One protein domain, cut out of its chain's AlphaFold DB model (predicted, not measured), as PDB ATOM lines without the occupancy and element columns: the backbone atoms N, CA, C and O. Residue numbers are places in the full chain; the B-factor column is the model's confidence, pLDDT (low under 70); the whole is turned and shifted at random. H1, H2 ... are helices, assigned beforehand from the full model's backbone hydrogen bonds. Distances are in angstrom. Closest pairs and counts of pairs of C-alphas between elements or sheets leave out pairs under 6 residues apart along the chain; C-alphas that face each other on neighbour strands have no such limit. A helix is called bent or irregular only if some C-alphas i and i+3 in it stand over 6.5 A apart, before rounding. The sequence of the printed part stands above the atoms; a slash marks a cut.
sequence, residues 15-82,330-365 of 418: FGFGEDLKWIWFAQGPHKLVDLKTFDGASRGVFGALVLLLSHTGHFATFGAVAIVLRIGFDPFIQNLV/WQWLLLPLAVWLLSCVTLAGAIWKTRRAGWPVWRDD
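What this domain is: This is residues 15 to 82 and 330 to 365 of the 418 residues of an uncharacterized protein of Monosporascus ibericus (UniProt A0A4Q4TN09). Two long helices, H4 and H5, run side by side in opposite ways as a hairpin-like pair that makes the longest axis, and three short helices, H1, H2 and H3, gather beside one end of it. H3 packs on the first part of H4, H1 packs on the late part of H5, and H2 joins H1 to H3; the other end of the long pair, at the cut, reaches past them, and residues 358 to 365 fold back from the end of H5 toward H1. The printed part has 104 residues with five named helices, H1 to H5 in that order, and no named strand; the class is all helix. It is compact, with a radius of gyration of the C-alphas of 14.9 A, yet elongated in outline, spanning 50 by 26 by 24 A.

How they stand to each other: H1, residues 19 to 28, and H2, residues 34 to 44, form a helical hairpin; they touch, closest at the C-alphas of Lys 22 and Phe 39, 6.2 A apart, at a shallow tilt of 25 degrees. H2 forms another helical hairpin with H3, residues 46 to 55: they touch, their closest C-alphas are those of Ala 42 and Ala 49, 3.9 A apart, and the tilt of 36 degrees is only just steep. H3 and H4, residues 61 to 79, also form a hairpin, in which H4 touches H3 with residues 62 to 69 alone; the closest C-alphas, of Ala 49 and Ala 65, are 4.6 A apart, at a steep tilt of 40 degrees. H2, H3 and H4 are an up and down bundle, each helix running against the one before it. H4 touches H5, residues 330 to 357, at a shallow tilt of 22 degrees, opposite ways, with the C-alphas of Ala 67 and Val 339 closest at 5.1 A. H5 touches H1 with residues 350 to 354 alone, at a steep tilt of 51 degrees; the closest C-alphas are those of Leu 21 and Ala 350, 6.7 A apart. H5 is apart from H2 and H3, and H1 is apart from H3. Every O i to N i+4 pair is within hydrogen-bond range in H3, against 5 of 6 in H1, 6 of 7 in H2, 10 of 15 in H4 and 21 of 24 in H5.

Where its parts are: H1 begins at C-alpha 19, (108.357, 182.518, 184.034). H4 is 29.4 A long from first to last C-alpha, with a kink of 47 degrees near residue 73; it is irregular, with C-alphas 72 and 75 7.2 A apart. H5, the longest at 40.9 A, has a kink of 27 degrees near residue 337 and is only just irregular, with C-alphas 332 and 335 6.6 A apart; it ends at C-alpha 357, (101.473, 168.520, 185.840). H1, H2 and H3 are 15.7, 15.9 and 14.2 A long.

The domain as a whole: The two C-alphas farthest apart, of Pro 30 and Val 82, are 51.1 A apart. Residues 28 to 34, of which 28 belongs to H1 and 34 to H2, stand free. Residues 83 to 329 are not printed, and C-alphas 82 and 330 are 9.0 A apart across the cut. The links printed whole, H1 to H2, H2 to H3 and H3 to H4, are tight. The mean pLDDT of the printed part is 78.3; residues 15 to 21, 23 to 24, 26 to 30, 57 to 58 and 357 to 365 are under 70.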
ATOM      1  N   PHE A  15     118.400 184.762 186.802       35.88
ATOM      2  CA  PHE A  15     117.352 183.945 187.415       35.88
ATOM      3  C   PHE A  15     116.017 184.714 187.408       35.88
ATOM      4  O   PHE A  15     115.711 185.478 188.325       35.88
ATOM      5  N   GLY A  16     115.217 184.512 186.362       37.53
ATOM      6  CA  GLY A  16     113.828 184.958 186.269       37.53
ATOM      7  C   GLY A  16     112.895 184.045 187.069       37.53
ATOM      8  O   GLY A  16     112.468 182.988 186.617       37.53
ATOM      9  N   PHE A  17     112.566 184.438 188.301       42.94
ATOM     10  CA  PHE A  17     111.820 183.622 189.277       42.94
ATOM     11  C   PHE A  17     110.320 183.387 188.957       42.94
ATOM     12  O   PHE A  17     109.630 182.739 189.744       42.94
ATOM     13  N   GLY A  18     109.785 183.906 187.842       49.06
ATOM     14  CA  GLY A  18     108.334 183.972 187.577       49.06
ATOM     15  C   GLY A  18     107.831 183.323 186.282       49.06
ATOM     16  O   GLY A  18     106.624 183.300 186.045       49.06
ATOM     17  N   GLU A  19     108.712 182.803 185.432       56.44
ATOM     18  CA  GLU A  19     108.357 182.518 184.034       56.44
ATOM     19  C   GLU A  19     107.554 181.234 183.831       56.44
ATOM     20  O   GLU A  19     106.624 181.234 183.032       56.44
ATOM     21  N   ASP A  20     107.812 180.175 184.598       58.44
ATOM     22  CA  ASP A  20     107.039 178.928 184.490       58.44
ATOM     23  C   ASP A  20     105.611 179.073 185.062       58.44
ATOM     24  O   ASP A  20     104.682 178.358 184.674       58.44
ATOM     25  N   LEU A  21     105.395 180.032 185.973       66.38
ATOM     26  CA  LEU A  21     104.112 180.246 186.655       66.38
ATOM     27  C   LEU A  21     103.032 180.823 185.732       66.38
ATOM     28  O   LEU A  21     101.851 180.532 185.938       66.38
ATOM     29  N   LYS A  22     103.424 181.581 184.697       70.88
ATOM     30  CA  LYS A  22     102.493 182.134 183.700       70.88
ATOM     31  C   LYS A  22     101.799 181.014 182.922       70.88
ATOM     32  O   LYS A  22     100.586 181.041 182.742       70.88
ATOM     33  N   TRP A  23     102.544 179.980 182.539       69.00
ATOM     34  CA  TRP A  23     102.015 178.844 181.786       69.00
ATOM     35  C   TRP A  23     101.085 177.982 182.637       69.00
ATOM     36  O   TRP A  23     100.067 177.509 182.142       69.00
ATOM     37  N   ILE A  24     101.378 177.849 183.935       69.56
ATOM     38  CA  ILE A  24     100.503 177.151 184.886       69.56
ATOM     39  C   ILE A  24      99.150 177.870 185.030       69.56
ATOM     40  O   ILE A  24      98.134 177.195 185.161       69.56
ATOM     41  N   TRP A  25      99.111 179.208 184.988       71.19
ATOM     42  CA  TRP A  25      97.858 179.977 185.014       71.19
ATOM     43  C   TRP A  25      96.998 179.680 183.782       71.19
ATOM     44  O   TRP A  25      95.873 179.212 183.919       71.19
ATOM     45  N   PHE A  26      97.559 179.818 182.579       69.56
ATOM     46  CA  PHE A  26      96.841 179.521 181.332       69.56
ATOM     47  C   PHE A  26      96.473 178.037 181.156       69.56
ATOM     48  O   PHE A  26      95.566 177.719 180.393       69.56
ATOM     49  N   ALA A  27      97.137 177.123 181.871       65.19
ATOM     50  CA  ALA A  27      96.804 175.700 181.874       65.19
ATOM     51  C   ALA A  27      95.560 175.351 182.712       65.19
ATOM     52  O   ALA A  27      94.973 174.288 182.511       65.19
ATOM     53  N   GLN A  28      95.174 176.197 183.674       64.88
ATOM     54  CA  GLN A  28      94.075 175.915 184.607       64.88
ATOM     55  C   GLN A  28      92.693 176.293 184.057       64.88
ATOM     56  O   GLN A  28      91.686 175.809 184.574       64.88
ATOM     57  N   GLY A  29      92.630 177.101 182.996       63.81
ATOM     58  CA  GLY A  29      91.380 177.497 182.358       63.81
ATOM     59  C   GLY A  29      91.561 178.583 181.292       63.81
ATOM     60  O   GLY A  29      92.679 179.031 181.032       63.81
ATOM     61  N   PRO A  30      90.469 179.018 180.640       63.62
ATOM     62  CA  PRO A  30      90.509 180.126 179.694       63.62
ATOM     63  C   PRO A  30      90.722 181.462 180.430       63.62
ATOM     64  O   PRO A  30      89.849 181.924 181.163       63.62
ATOM     65  N   HIS A  31      91.872 182.102 180.200       74.75
ATOM     66  CA  HIS A  31      92.259 183.384 180.808       74.75
ATOM     67  C   HIS A  31      92.517 184.474 179.756       74.75
ATOM     68  O   HIS A  31      92.727 184.186 178.573       74.75
ATOM     69  N   LYS A  32      92.489 185.751 180.164       75.19
ATOM     70  CA  LYS A  32      92.702 186.885 179.248       75.19
ATOM     71  C   LYS A  32      94.191 187.011 178.914       75.19
ATOM     72  O   LYS A  32      95.040 186.965 179.793       75.19
ATOM     73  N   LEU A  33      94.517 187.290 177.651       71.19
ATOM     74  CA  LEU A  33      95.904 187.512 177.197       71.19
ATOM     75  C   LEU A  33      96.615 188.677 177.910       71.19
ATOM     76  O   LEU A  33      97.841 188.694 177.975       71.19
ATOM     77  N   VAL A  34      95.864 189.634 178.464       77.88
ATOM     78  CA  VAL A  34      96.419 190.733 179.274       77.88
ATOM     79  C   VAL A  34      97.143 190.201 180.514       77.88
ATOM     80  O   VAL A  34      98.154 190.779 180.907       77.88
ATOM     81  N   ASP A  35      96.710 189.066 181.068       74.69
ATOM     82  CA  ASP A  35      97.329 188.462 182.250       74.69
ATOM     83  C   ASP A  35      98.784 188.069 181.965       74.69
ATOM     84  O   ASP A  35      99.643 188.236 182.826       74.69
ATOM     85  N   LEU A  36      99.104 187.667 180.727       74.88
ATOM     86  CA  LEU A  36     100.474 187.357 180.309       74.88
ATOM     87  C   LEU A  36     101.411 188.563 180.487       74.88
ATOM     88  O   LEU A  36     102.528 188.411 180.979       74.88
ATOM     89  N   LYS A  37     100.936 189.768 180.142       76.94
ATOM     90  CA  LYS A  37     101.685 191.018 180.336       76.94
ATOM     91  C   LYS A  37     101.835 191.354 181.820       76.94
ATOM     92  O   LYS A  37     102.872 191.875 182.223       76.94
ATOM     93  N   THR A  38     100.825 191.055 182.633       76.88
ATOM     94  CA  THR A  38     100.850 191.289 184.083       76.88
ATOM     95  C   THR A  38     101.866 190.382 184.784       76.88
ATOM     96  O   THR A  38     102.637 190.865 185.609       76.88
ATOM     97  N   PHE A  39     101.932 189.099 184.414       75.75
ATOM     98  CA  PHE A  39     102.929 188.157 184.937       75.75
ATOM     99  C   PHE A  39     104.362 188.519 184.515       75.75
ATOM    100  O   PHE A  39     105.258 188.513 185.357       75.75
ATOM    101  N   ASP A  40     104.575 188.888 183.248       75.31
ATOM    102  CA  ASP A  40     105.889 189.311 182.731       75.31
ATOM    103  C   ASP A  40     106.341 190.664 183.314       75.31
ATOM    104  O   ASP A  40     107.522 190.909 183.552       75.31
ATOM    105  N   GLY A  41     105.392 191.555 183.611       78.06
ATOM    106  CA  GLY A  41     105.669 192.785 184.351       78.06
ATOM    107  C   GLY A  41     106.079 192.515 185.800       78.06
ATOM    108  O   GLY A  41     106.964 193.193 186.322       78.06
ATOM    109  N   ALA A  42     105.466 191.521 186.449       79.75
ATOM    110  CA  ALA A  42     105.691 191.215 187.859       79.75
ATOM    111  C   ALA A  42     107.081 190.668 188.175       79.75
ATOM    112  O   ALA A  42     107.632 190.987 189.226       79.75
ATOM    113  N   SER A  43     107.669 189.887 187.271       75.25
ATOM    114  CA  SER A  43     109.038 189.383 187.418       75.25
ATOM    115  C   SER A  43     110.104 190.460 187.190       75.25
ATOM    116  O   SER A  43     111.224 190.316 187.675       75.25
ATOM    117  N   ARG A  44     109.768 191.545 186.479       77.94
ATOM    118  CA  ARG A  44     110.726 192.572 186.033       77.94
ATOM    119  C   ARG A  44     110.871 193.774 186.958       77.94
ATOM    120  O   ARG A  44     111.735 194.615 186.722       77.94
ATOM    121  N   GLY A  45     110.057 193.887 188.003       81.81
ATOM    122  CA  GLY A  45     110.218 194.971 188.963       81.81
ATOM    123  C   GLY A  45     109.063 195.138 189.936       81.81
ATOM    124  O   GLY A  45     107.997 194.541 189.803       81.81
ATOM    125  N   VAL A  46     109.284 196.019 190.910       84.50
ATOM    126  CA  VAL A  46     108.357 196.282 192.020       84.50
ATOM    127  C   VAL A  46     106.986 196.736 191.527       84.50
ATOM    128  O   VAL A  46     105.972 196.224 191.991       84.50
ATOM    129  N   PHE A  47     106.933 197.668 190.571       84.88
ATOM    130  CA  PHE A  47     105.661 198.190 190.064       84.88
ATOM    131  C   PHE A  47     104.809 197.098 189.413       84.88
ATOM    132  O   PHE A  47     103.616 197.007 189.690       84.88
ATOM    133  N   GLY A  48     105.412 196.231 188.598       82.25
ATOM    134  CA  GLY A  48     104.691 195.106 188.008       82.25
ATOM    135  C   GLY A  48     104.256 194.084 189.058       82.25
ATOM    136  O   GLY A  48     103.146 193.559 188.974       82.25
ATOM    137  N   ALA A  49     105.085 193.841 190.081       84.00
ATOM    138  CA  ALA A  49     104.742 192.950 191.187       84.00
ATOM    139  C   ALA A  49     103.545 193.492 191.986       84.00
ATOM    140  O   ALA A  49     102.634 192.741 192.331       84.00
ATOM    141  N   LEU A  50     103.494 194.807 192.203       85.31
ATOM    142  CA  LEU A  50     102.387 195.481 192.878       85.31
ATOM    143  C   LEU A  50     101.089 195.409 192.059       85.31
ATOM    144  O   LEU A  50     100.031 195.109 192.609       85.31
ATOM    145  N   VAL A  51     101.165 195.596 190.736       84.69
ATOM    146  CA  VAL A  51     100.013 195.420 189.832       84.69
ATOM    147  C   VAL A  51      99.495 193.978 189.861       84.69
ATOM    148  O   VAL A  51      98.282 193.764 189.866       84.69
ATOM    149  N   LEU A  52     100.377 192.977 189.933       82.00
ATOM    150  CA  LEU A  52      99.976 191.572 190.057       82.00
ATOM    151  C   LEU A  52      99.293 191.280 191.402       82.00
ATOM    152  O   LEU A  52      98.262 190.612 191.418       82.00
ATOM    153  N   LEU A  53      99.796 191.836 192.510       84.38
ATOM    154  CA  LEU A  53      99.174 191.694 193.835       84.38
ATOM    155  C   LEU A  53      97.775 192.313 193.911       84.38
ATOM    156  O   LEU A  53      96.893 191.747 194.552       84.38
ATOM    157  N   LEU A  54      97.571 193.457 193.254       82.75
ATOM    158  CA  LEU A  54      96.285 194.160 193.250       82.75
ATOM    159  C   LEU A  54      95.265 193.540 192.288       82.75
ATOM    160  O   LEU A  54      94.066 193.632 192.532       82.75
ATOM    161  N   SER A  55      95.723 192.931 191.193       78.38
ATOM    162  CA  SER A  55      94.836 192.376 190.160       78.38
ATOM    163  C   SER A  55      94.485 190.904 190.370       78.38
ATOM    164  O   SER A  55      93.401 190.487 189.971       78.38
ATOM    165  N   HIS A  56      95.374 190.117 190.981       72.25
ATOM    166  CA  HIS A  56      95.228 188.666 191.093       72.25
ATOM    167  C   HIS A  56      95.563 188.190 192.510       72.25
ATOM    168  O   HIS A  56      96.700 187.830 192.826       72.25
ATOM    169  N   THR A  57      94.550 188.146 193.377       62.53
ATOM    170  CA  THR A  57      94.673 187.647 194.749       62.53
ATOM    171  C   THR A  57      94.429 186.132 194.793       62.53
ATOM    172  O   THR A  57      93.468 185.620 194.228       62.53
ATOM    173  N   GLY A  58      95.332 185.379 195.432       66.81
ATOM    174  CA  GLY A  58      95.173 183.930 195.652       66.81
ATOM    175  C   GLY A  58      95.989 183.002 194.743       66.81
ATOM    176  O   GLY A  58      95.964 181.787 194.945       66.81
ATOM    177  N   HIS A  59      96.771 183.530 193.795       73.81
ATOM    178  CA  HIS A  59      97.702 182.700 193.026       73.81
ATOM    179  C   HIS A  59      99.013 182.453 193.751       73.81
ATOM    180  O   HIS A  59      99.557 183.327 194.398       73.81
ATOM    181  N   PHE A  60      99.603 181.279 193.543       76.75
ATOM    182  CA  PHE A  60     100.922 180.950 194.088       76.75
ATOM    183  C   PHE A  60     102.033 181.947 193.667       76.75
ATOM    184  O   PHE A  60     103.023 182.111 194.374       76.75
ATOM    185  N   ALA A  61     101.844 182.664 192.555       76.88
ATOM    186  CA  ALA A  61     102.732 183.737 192.112       76.88
ATOM    187  C   ALA A  61     102.706 184.994 193.007       76.88
ATOM    188  O   ALA A  61     103.645 185.788 192.960       76.88
ATOM    189  N   THR A  62     101.684 185.172 193.853       82.81
ATOM    190  CA  THR A  62     101.608 186.314 194.778       82.81
ATOM    191  C   THR A  62     102.725 186.273 195.815       82.81
ATOM    192  O   THR A  62     103.276 187.321 196.129       82.81
ATOM    193  N   PHE A  63     103.147 185.090 196.280       84.75
ATOM    194  CA  PHE A  63     104.288 184.956 197.197       84.75
ATOM    195  C   PHE A  63     105.586 185.518 196.594       84.75
ATOM    196  O   PHE A  63     106.367 186.159 197.297       84.75
ATOM    197  N   GLY A  64     105.788 185.338 195.284       83.69
ATOM    198  CA  GLY A  64     106.950 185.871 194.566       83.69
ATOM    199  C   GLY A  64     106.865 187.381 194.399       83.69
ATOM    200  O   GLY A  64     107.844 188.088 194.624       83.69
ATOM    201  N   ALA A  65     105.670 187.894 194.097       85.75
ATOM    202  CA  ALA A  65     105.433 189.329 194.018       85.75
ATOM    203  C   ALA A  65     105.620 190.034 195.378       85.75
ATOM    204  O   ALA A  65     106.241 191.092 195.427       85.75
ATOM    205  N   VAL A  66     105.178 189.428 196.491       89.19
ATOM    206  CA  VAL A  66     105.440 189.946 197.849       89.19
ATOM    207  C   VAL A  66     106.942 189.983 198.141       89.19
ATOM    208  O   VAL A  66     107.433 190.990 198.646       89.19
ATOM    209  N   ALA A  67     107.694 188.935 197.783       89.06
ATOM    210  CA  ALA A  67     109.146 188.917 197.964       89.06
ATOM    211  C   ALA A  67     109.842 190.055 197.193       89.06
ATOM    212  O   ALA A  67     110.740 190.696 197.734       89.06
ATOM    213  N   ILE A  68     109.408 190.341 195.958       88.31
ATOM    214  CA  ILE A  68     109.946 191.441 195.138       88.31
ATOM    215  C   ILE A  68     109.659 192.807 195.775       88.31
ATOM    216  O   ILE A  68     110.537 193.665 195.781       88.31
ATOM    217  N   VAL A  69     108.468 193.012 196.341       90.62
ATOM    218  CA  VAL A  69     108.120 194.273 197.017       90.62
ATOM    219  C   VAL A  69     108.909 194.444 198.320       90.62
ATOM    220  O   VAL A  69     109.476 195.510 198.559       90.62
ATOM    221  N   LEU A  70     109.018 193.391 199.138       90.50
ATOM    222  CA  LEU A  70     109.757 193.429 200.408       90.50
ATOM    223  C   LEU A  70     111.263 193.678 200.229       90.50
ATOM    224  O   LEU A  70     111.900 194.211 201.136       90.50
ATOM    225  N   ARG A  71     111.837 193.364 199.058       89.31
ATOM    226  CA  ARG A  71     113.252 193.644 198.749       89.31
ATOM    227  C   ARG A  71     113.617 195.129 198.784       89.31
ATOM    228  O   ARG A  71     114.787 195.427 198.981       89.31
ATOM    229  N   ILE A  72     112.668 196.057 198.651       90.31
ATOM    230  CA  ILE A  72     112.976 197.496 198.766       90.31
ATOM    231  C   ILE A  72     113.515 197.840 200.161       90.31
ATOM    232  O   ILE A  72     114.380 198.698 200.299       90.31
ATOM    233  N   GLY A  73     113.026 197.155 201.197       88.62
ATOM    234  CA  GLY A  73     113.451 197.393 202.574       88.62
ATOM    235  C   GLY A  73     114.780 196.738 202.945       88.62
ATOM    236  O   GLY A  73     115.215 196.894 204.080       88.62
ATOM    237  N   PHE A  74     115.431 196.008 202.037       89.50
ATOM    238  CA  PHE A  74     116.625 195.231 202.372       89.50
ATOM    239  C   PHE A  74     117.773 196.133 202.845       89.50
ATOM    240  O   PHE A  74     118.270 195.953 203.953       89.50
ATOM    241  N   ASP A  75     118.117 197.156 202.063       87.56
ATOM    242  CA  ASP A  75     119.194 198.097 202.390       87.56
ATOM    243  C   ASP A  75     118.955 198.853 203.713       87.56
ATOM    244  O   ASP A  75     119.840 198.814 204.570       87.56
ATOM    245  N   PRO A  76     117.779 199.470 203.960       91.06
ATOM    246  CA  PRO A  76     117.490 200.116 205.243       91.06
ATOM    247  C   PRO A  76     117.609 199.179 206.453       91.06
ATOM    248  O   PRO A  76     118.092 199.585 207.506       91.06
ATOM    249  N   PHE A  77     117.189 197.917 206.324       93.50
ATOM    250  CA  PHE A  77     117.269 196.950 207.423       93.50
ATOM    251  C   PHE A  77     118.715 196.522 207.696       93.50
ATOM    252  O   PHE A  77     119.105 196.405 208.854       93.50
ATOM    253  N   ILE A  78     119.534 196.347 206.654       91.06
ATOM    254  CA  ILE A  78     120.964 196.055 206.830       91.06
ATOM    255  C   ILE A  78     121.691 197.238 207.478       91.06
ATOM    256  O   ILE A  78     122.527 197.021 208.354       91.06
ATOM    257  N   GLN A  79     121.341 198.476 207.118       90.75
ATOM    258  CA  GLN A  79     121.918 199.673 207.744       90.75
ATOM    259  C   GLN A  79     121.613 199.759 209.248       90.75
ATOM    260  O   GLN A  79     122.469 200.195 210.010       90.75
ATOM    261  N   ASN A  80     120.447 199.278 209.693       91.88
ATOM    262  CA  ASN A  80     120.069 199.265 211.112       91.88
ATOM    263  C   ASN A  80     120.581 198.037 211.894       91.88
ATOM    264  O   ASN A  80     120.383 197.949 213.105       91.88
ATOM    265  N   LEU A  81     121.242 197.073 211.243       94.62
ATOM    266  CA  LEU A  81     121.711 195.849 211.904       94.62
ATOM    267  C   LEU A  81     122.848 196.114 212.903       94.62
ATOM    268  O   LEU A  81     122.951 195.419 213.915       94.62
ATOM    269  N   VAL A  82     123.714 197.086 212.610       93.75
ATOM    270  CA  VAL A  82     124.975 197.307 213.328       93.75
ATOM    271  C   VAL A  82     125.028 198.732 213.863       93.75
ATOM    272  O   VAL A  82     125.061 199.687 213.094       93.75
ATOM    273  N   TRP A 330     119.660 191.851 216.036       94.50
ATOM    274  CA  TRP A 330     119.169 190.719 215.234       94.50
ATOM    275  C   TRP A 330     117.735 190.869 214.705       94.50
ATOM    276  O   TRP A 330     117.373 190.215 213.728       94.50
ATOM    277  N   GLN A 331     116.921 191.745 215.300       93.19
ATOM    278  CA  GLN A 331     115.563 192.037 214.831       93.19
ATOM    279  C   GLN A 331     115.525 192.528 213.374       93.19
ATOM    280  O   GLN A 331     114.593 192.208 212.636       93.19
ATOM    281  N   TRP A 332     116.571 193.214 212.909       93.69
ATOM    282  CA  TRP A 332     116.641 193.713 211.535       93.69
ATOM    283  C   TRP A 332     116.963 192.622 210.499       93.69
ATOM    284  O   TRP A 332     116.770 192.829 209.303       93.69
ATOM    285  N   LEU A 333     117.353 191.415 210.923       92.88
ATOM    286  CA  LEU A 333     117.498 190.264 210.019       92.88
ATOM    287  C   LEU A 333     116.160 189.608 209.648       92.88
ATOM    288  O   LEU A 333     116.120 188.800 208.719       92.88
ATOM    289  N   LEU A 334     115.057 189.970 210.314       93.50
ATOM    290  CA  LEU A 334     113.739 189.384 210.053       93.50
ATOM    291  C   LEU A 334     113.273 189.598 208.610       93.50
ATOM    292  O   LEU A 334     112.798 188.656 207.979       93.50
ATOM    293  N   LEU A 335     113.425 190.811 208.071       92.25
ATOM    294  CA  LEU A 335     112.998 191.122 206.706       92.25
ATOM    295  C   LEU A 335     113.835 190.359 205.660       92.25
ATOM    296  O   LEU A 335     113.231 189.689 204.815       92.25
ATOM    297  N   PRO A 336     115.184 190.370 205.709       91.56
ATOM    298  CA  PRO A 336     115.997 189.521 204.848       91.56
ATOM    299  C   PRO A 336     115.613 188.043 204.892       91.56
ATOM    300  O   PRO A 336     115.429 187.423 203.843       91.56
ATOM    301  N   LEU A 337     115.431 187.489 206.093       93.69
ATOM    302  CA  LEU A 337     115.022 186.098 206.267       93.69
ATOM    303  C   LEU A 337     113.634 185.836 205.672       93.69
ATOM    304  O   LEU A 337     113.446 184.825 204.997       93.69
ATOM    305  N   ALA A 338     112.681 186.755 205.840       93.12
ATOM    306  CA  ALA A 338     111.353 186.643 205.243       93.12
ATOM    307  C   ALA A 338     111.406 186.638 203.705       93.12
ATOM    308  O   ALA A 338     110.754 185.809 203.073       93.12
ATOM    309  N   VAL A 339     112.216 187.509 203.091       91.88
ATOM    310  CA  VAL A 339     112.411 187.543 201.630       91.88
ATOM    311  C   VAL A 339     113.015 186.235 201.123       91.88
ATOM    312  O   VAL A 339     112.564 185.700 200.105       91.88
ATOM    313  N   TRP A 340     114.010 185.698 201.833       92.69
ATOM    314  CA  TRP A 340     114.619 184.408 201.512       92.69
ATOM    315  C   TRP A 340     113.612 183.264 201.613       92.69
ATOM    316  O   TRP A 340     113.463 182.502 200.659       92.69
ATOM    317  N   LEU A 341     112.863 183.182 202.716       93.94
ATOM    318  CA  LEU A 341     111.834 182.162 202.913       93.94
ATOM    319  C   LEU A 341     110.756 182.229 201.831       93.94
ATOM    320  O   LEU A 341     110.427 181.200 201.242       93.94
ATOM    321  N   LEU A 342     110.250 183.423 201.510       90.62
ATOM    322  CA  LEU A 342     109.269 183.604 200.438       90.62
ATOM    323  C   LEU A 342     109.829 183.168 199.080       90.62
ATOM    324  O   LEU A 342     109.142 182.465 198.342       90.62
ATOM    325  N   SER A 343     111.089 183.501 198.787       88.31
ATOM    326  CA  SER A 343     111.766 183.093 197.546       88.31
ATOM    327  C   SER A 343     111.940 181.567 197.464       88.31
ATOM    328  O   SER A 343     111.683 180.954 196.423       88.31
ATOM    329  N   CYS A 344     112.320 180.920 198.571       90.06
ATOM    330  CA  CYS A 344     112.428 179.464 198.659       90.06
ATOM    331  C   CYS A 344     111.067 178.784 198.487       90.06
ATOM    332  O   CYS A 344     110.960 177.817 197.731       90.06
ATOM    333  N   VAL A 345     110.018 179.302 199.137       89.44
ATOM    334  CA  VAL A 345     108.649 178.784 199.005       89.44
ATOM    335  C   VAL A 345     108.192 178.880 197.557       89.44
ATOM    336  O   VAL A 345     107.725 177.877 197.018       89.44
ATOM    337  N   THR A 346     108.380 180.031 196.901       85.69
ATOM    338  CA  THR A 346     107.985 180.223 195.497       85.69
ATOM    339  C   THR A 346     108.708 179.269 194.563       85.69
ATOM    340  O   THR A 346     108.093 178.683 193.676       85.69
ATOM    341  N   LEU A 347     109.997 179.033 194.798       83.31
ATOM    342  CA  LEU A 347     110.777 178.110 193.987       83.31
ATOM    343  C   LEU A 347     110.312 176.663 194.195       83.31
ATOM    344  O   LEU A 347     110.063 175.944 193.228       83.31
ATOM    345  N   ALA A 348     110.130 176.244 195.447       86.56
ATOM    346  CA  ALA A 348     109.697 174.890 195.771       86.56
ATOM    347  C   ALA A 348     108.313 174.573 195.188       86.56
ATOM    348  O   ALA A 348     108.117 173.512 194.590       86.56
ATOM    349  N   GLY A 349     107.348 175.487 195.315       83.12
ATOM    350  CA  GLY A 349     106.013 175.247 194.773       83.12
ATOM    351  C   GLY A 349     105.921 175.423 193.255       83.12
ATOM    352  O   GLY A 349     105.095 174.738 192.647       83.12
ATOM    353  N   ALA A 350     106.791 176.225 192.625       77.69
ATOM    354  CA  ALA A 350     106.952 176.203 191.172       77.69
ATOM    355  C   ALA A 350     107.414 174.807 190.727       77.69
ATOM    356  O   ALA A 350     106.697 174.142 189.988       77.69
ATOM    357  N   ILE A 351     108.515 174.290 191.292       82.31
ATOM    358  CA  ILE A 351     109.027 172.943 190.982       82.31
ATOM    359  C   ILE A 351     107.956 171.867 191.203       82.31
ATOM    360  O   ILE A 351     107.774 170.988 190.357       82.31
ATOM    361  N   TRP A 352     107.239 171.915 192.328       82.81
ATOM    362  CA  TRP A 352     106.223 170.916 192.655       82.81
ATOM    363  C   TRP A 352     105.052 170.923 191.666       82.81
ATOM    364  O   TRP A 352     104.650 169.856 191.191       82.81
ATOM    365  N   LYS A 353     104.530 172.104 191.307       76.38
ATOM    366  CA  LYS A 353     103.432 172.217 190.336       76.38
ATOM    367  C   LYS A 353     103.861 171.794 188.935       76.38
ATOM    368  O   LYS A 353     103.126 171.037 188.303       76.38
ATOM    369  N   THR A 354     105.050 172.195 188.487       72.38
ATOM    370  CA  THR A 354     105.567 171.806 187.167       72.38
ATOM    371  C   THR A 354     105.768 170.290 187.084       72.38
ATOM    372  O   THR A 354     105.357 169.661 186.108       72.38
ATOM    373  N   ARG A 355     106.295 169.663 188.151       75.94
ATOM    374  CA  ARG A 355     106.455 168.198 188.230       75.94
ATOM    375  C   ARG A 355     105.127 167.448 188.252       75.94
ATOM    376  O   ARG A 355     104.997 166.450 187.551       75.94
ATOM    377  N   ARG A 356     104.143 167.902 189.037       75.88
ATOM    378  CA  ARG A 356     102.837 167.227 189.150       75.88
ATOM    379  C   ARG A 356     102.053 167.264 187.841       75.88
ATOM    380  O   ARG A 356     101.327 166.324 187.541       75.88
ATOM    381  N   ALA A 357     102.192 168.346 187.087       68.00
ATOM    382  CA  ALA A 357     101.473 168.520 185.840       68.00
ATOM    383  C   ALA A 357     102.160 167.796 184.655       68.00
ATOM    384  O   ALA A 357     101.530 167.618 183.617       68.00
ATOM    385  N   GLY A 358     103.433 167.390 184.785       60.34
ATOM    386  CA  GLY A 358     104.187 166.715 183.718       60.34
ATOM    387  C   GLY A 358     104.598 167.630 182.558       60.34
ATOM    388  O   GLY A 358     104.836 167.146 181.454       60.34
ATOM    389  N   TRP A 359     104.660 168.946 182.790       59.66
ATOM    390  CA  TRP A 359     104.945 169.923 181.738       59.66
ATOM    391  C   TRP A 359     106.457 170.027 181.561       59.66
ATOM    392  O   TRP A 359     107.189 170.077 182.557       59.66
ATOM    393  N   PRO A 360     106.957 170.055 180.321       58.81
ATOM    394  CA  PRO A 360     108.359 170.341 180.112       58.81
ATOM    395  C   PRO A 360     108.655 171.810 180.477       58.81
ATOM    396  O   PRO A 360     107.786 172.665 180.359       58.81
ATOM    397  N   VAL A 361     109.866 172.097 180.966       58.59
ATOM    398  CA  VAL A 361     110.262 173.431 181.469       58.59
ATOM    399  C   VAL A 361     110.304 174.428 180.312       58.59
ATOM    400  O   VAL A 361     111.112 174.263 179.396       58.59
ATOM    401  N   TRP A 362     109.409 175.416 180.325       59.06
ATOM    402  CA  TRP A 362     109.240 176.424 179.273       59.06
ATOM    403  C   TRP A 362     109.627 177.764 179.884       59.06
ATOM    404  O   TRP A 362     108.759 178.465 180.394       59.06
ATOM    405  N   ARG A 363     110.934 178.062 179.855       61.12
ATOM    406  CA  ARG A 363     111.568 179.260 180.435       61.12
ATOM    407  C   ARG A 363     111.013 180.565 179.803       61.12
ATOM    408  O   ARG A 363     109.809 180.832 179.774       61.12
ATOM    409  N   ASP A 364     111.878 181.361 179.191       58.38
ATOM    410  CA  ASP A 364     111.507 182.549 178.417       58.38
ATOM    411  C   ASP A 364     111.093 182.262 176.968       58.38
ATOM    412  O   ASP A 364     110.828 183.185 176.197       58.38
ATOM    413  N   ASP A 365     111.002 180.992 176.572       59.81
ATOM    414  CA  ASP A 365     110.756 180.638 175.178       59.81
ATOM    415  C   ASP A 365     109.353 181.085 174.718       59.81
ATOM    416  O   ASP A 365     108.349 180.629 175.270       59.81
TER     417      ASP A 365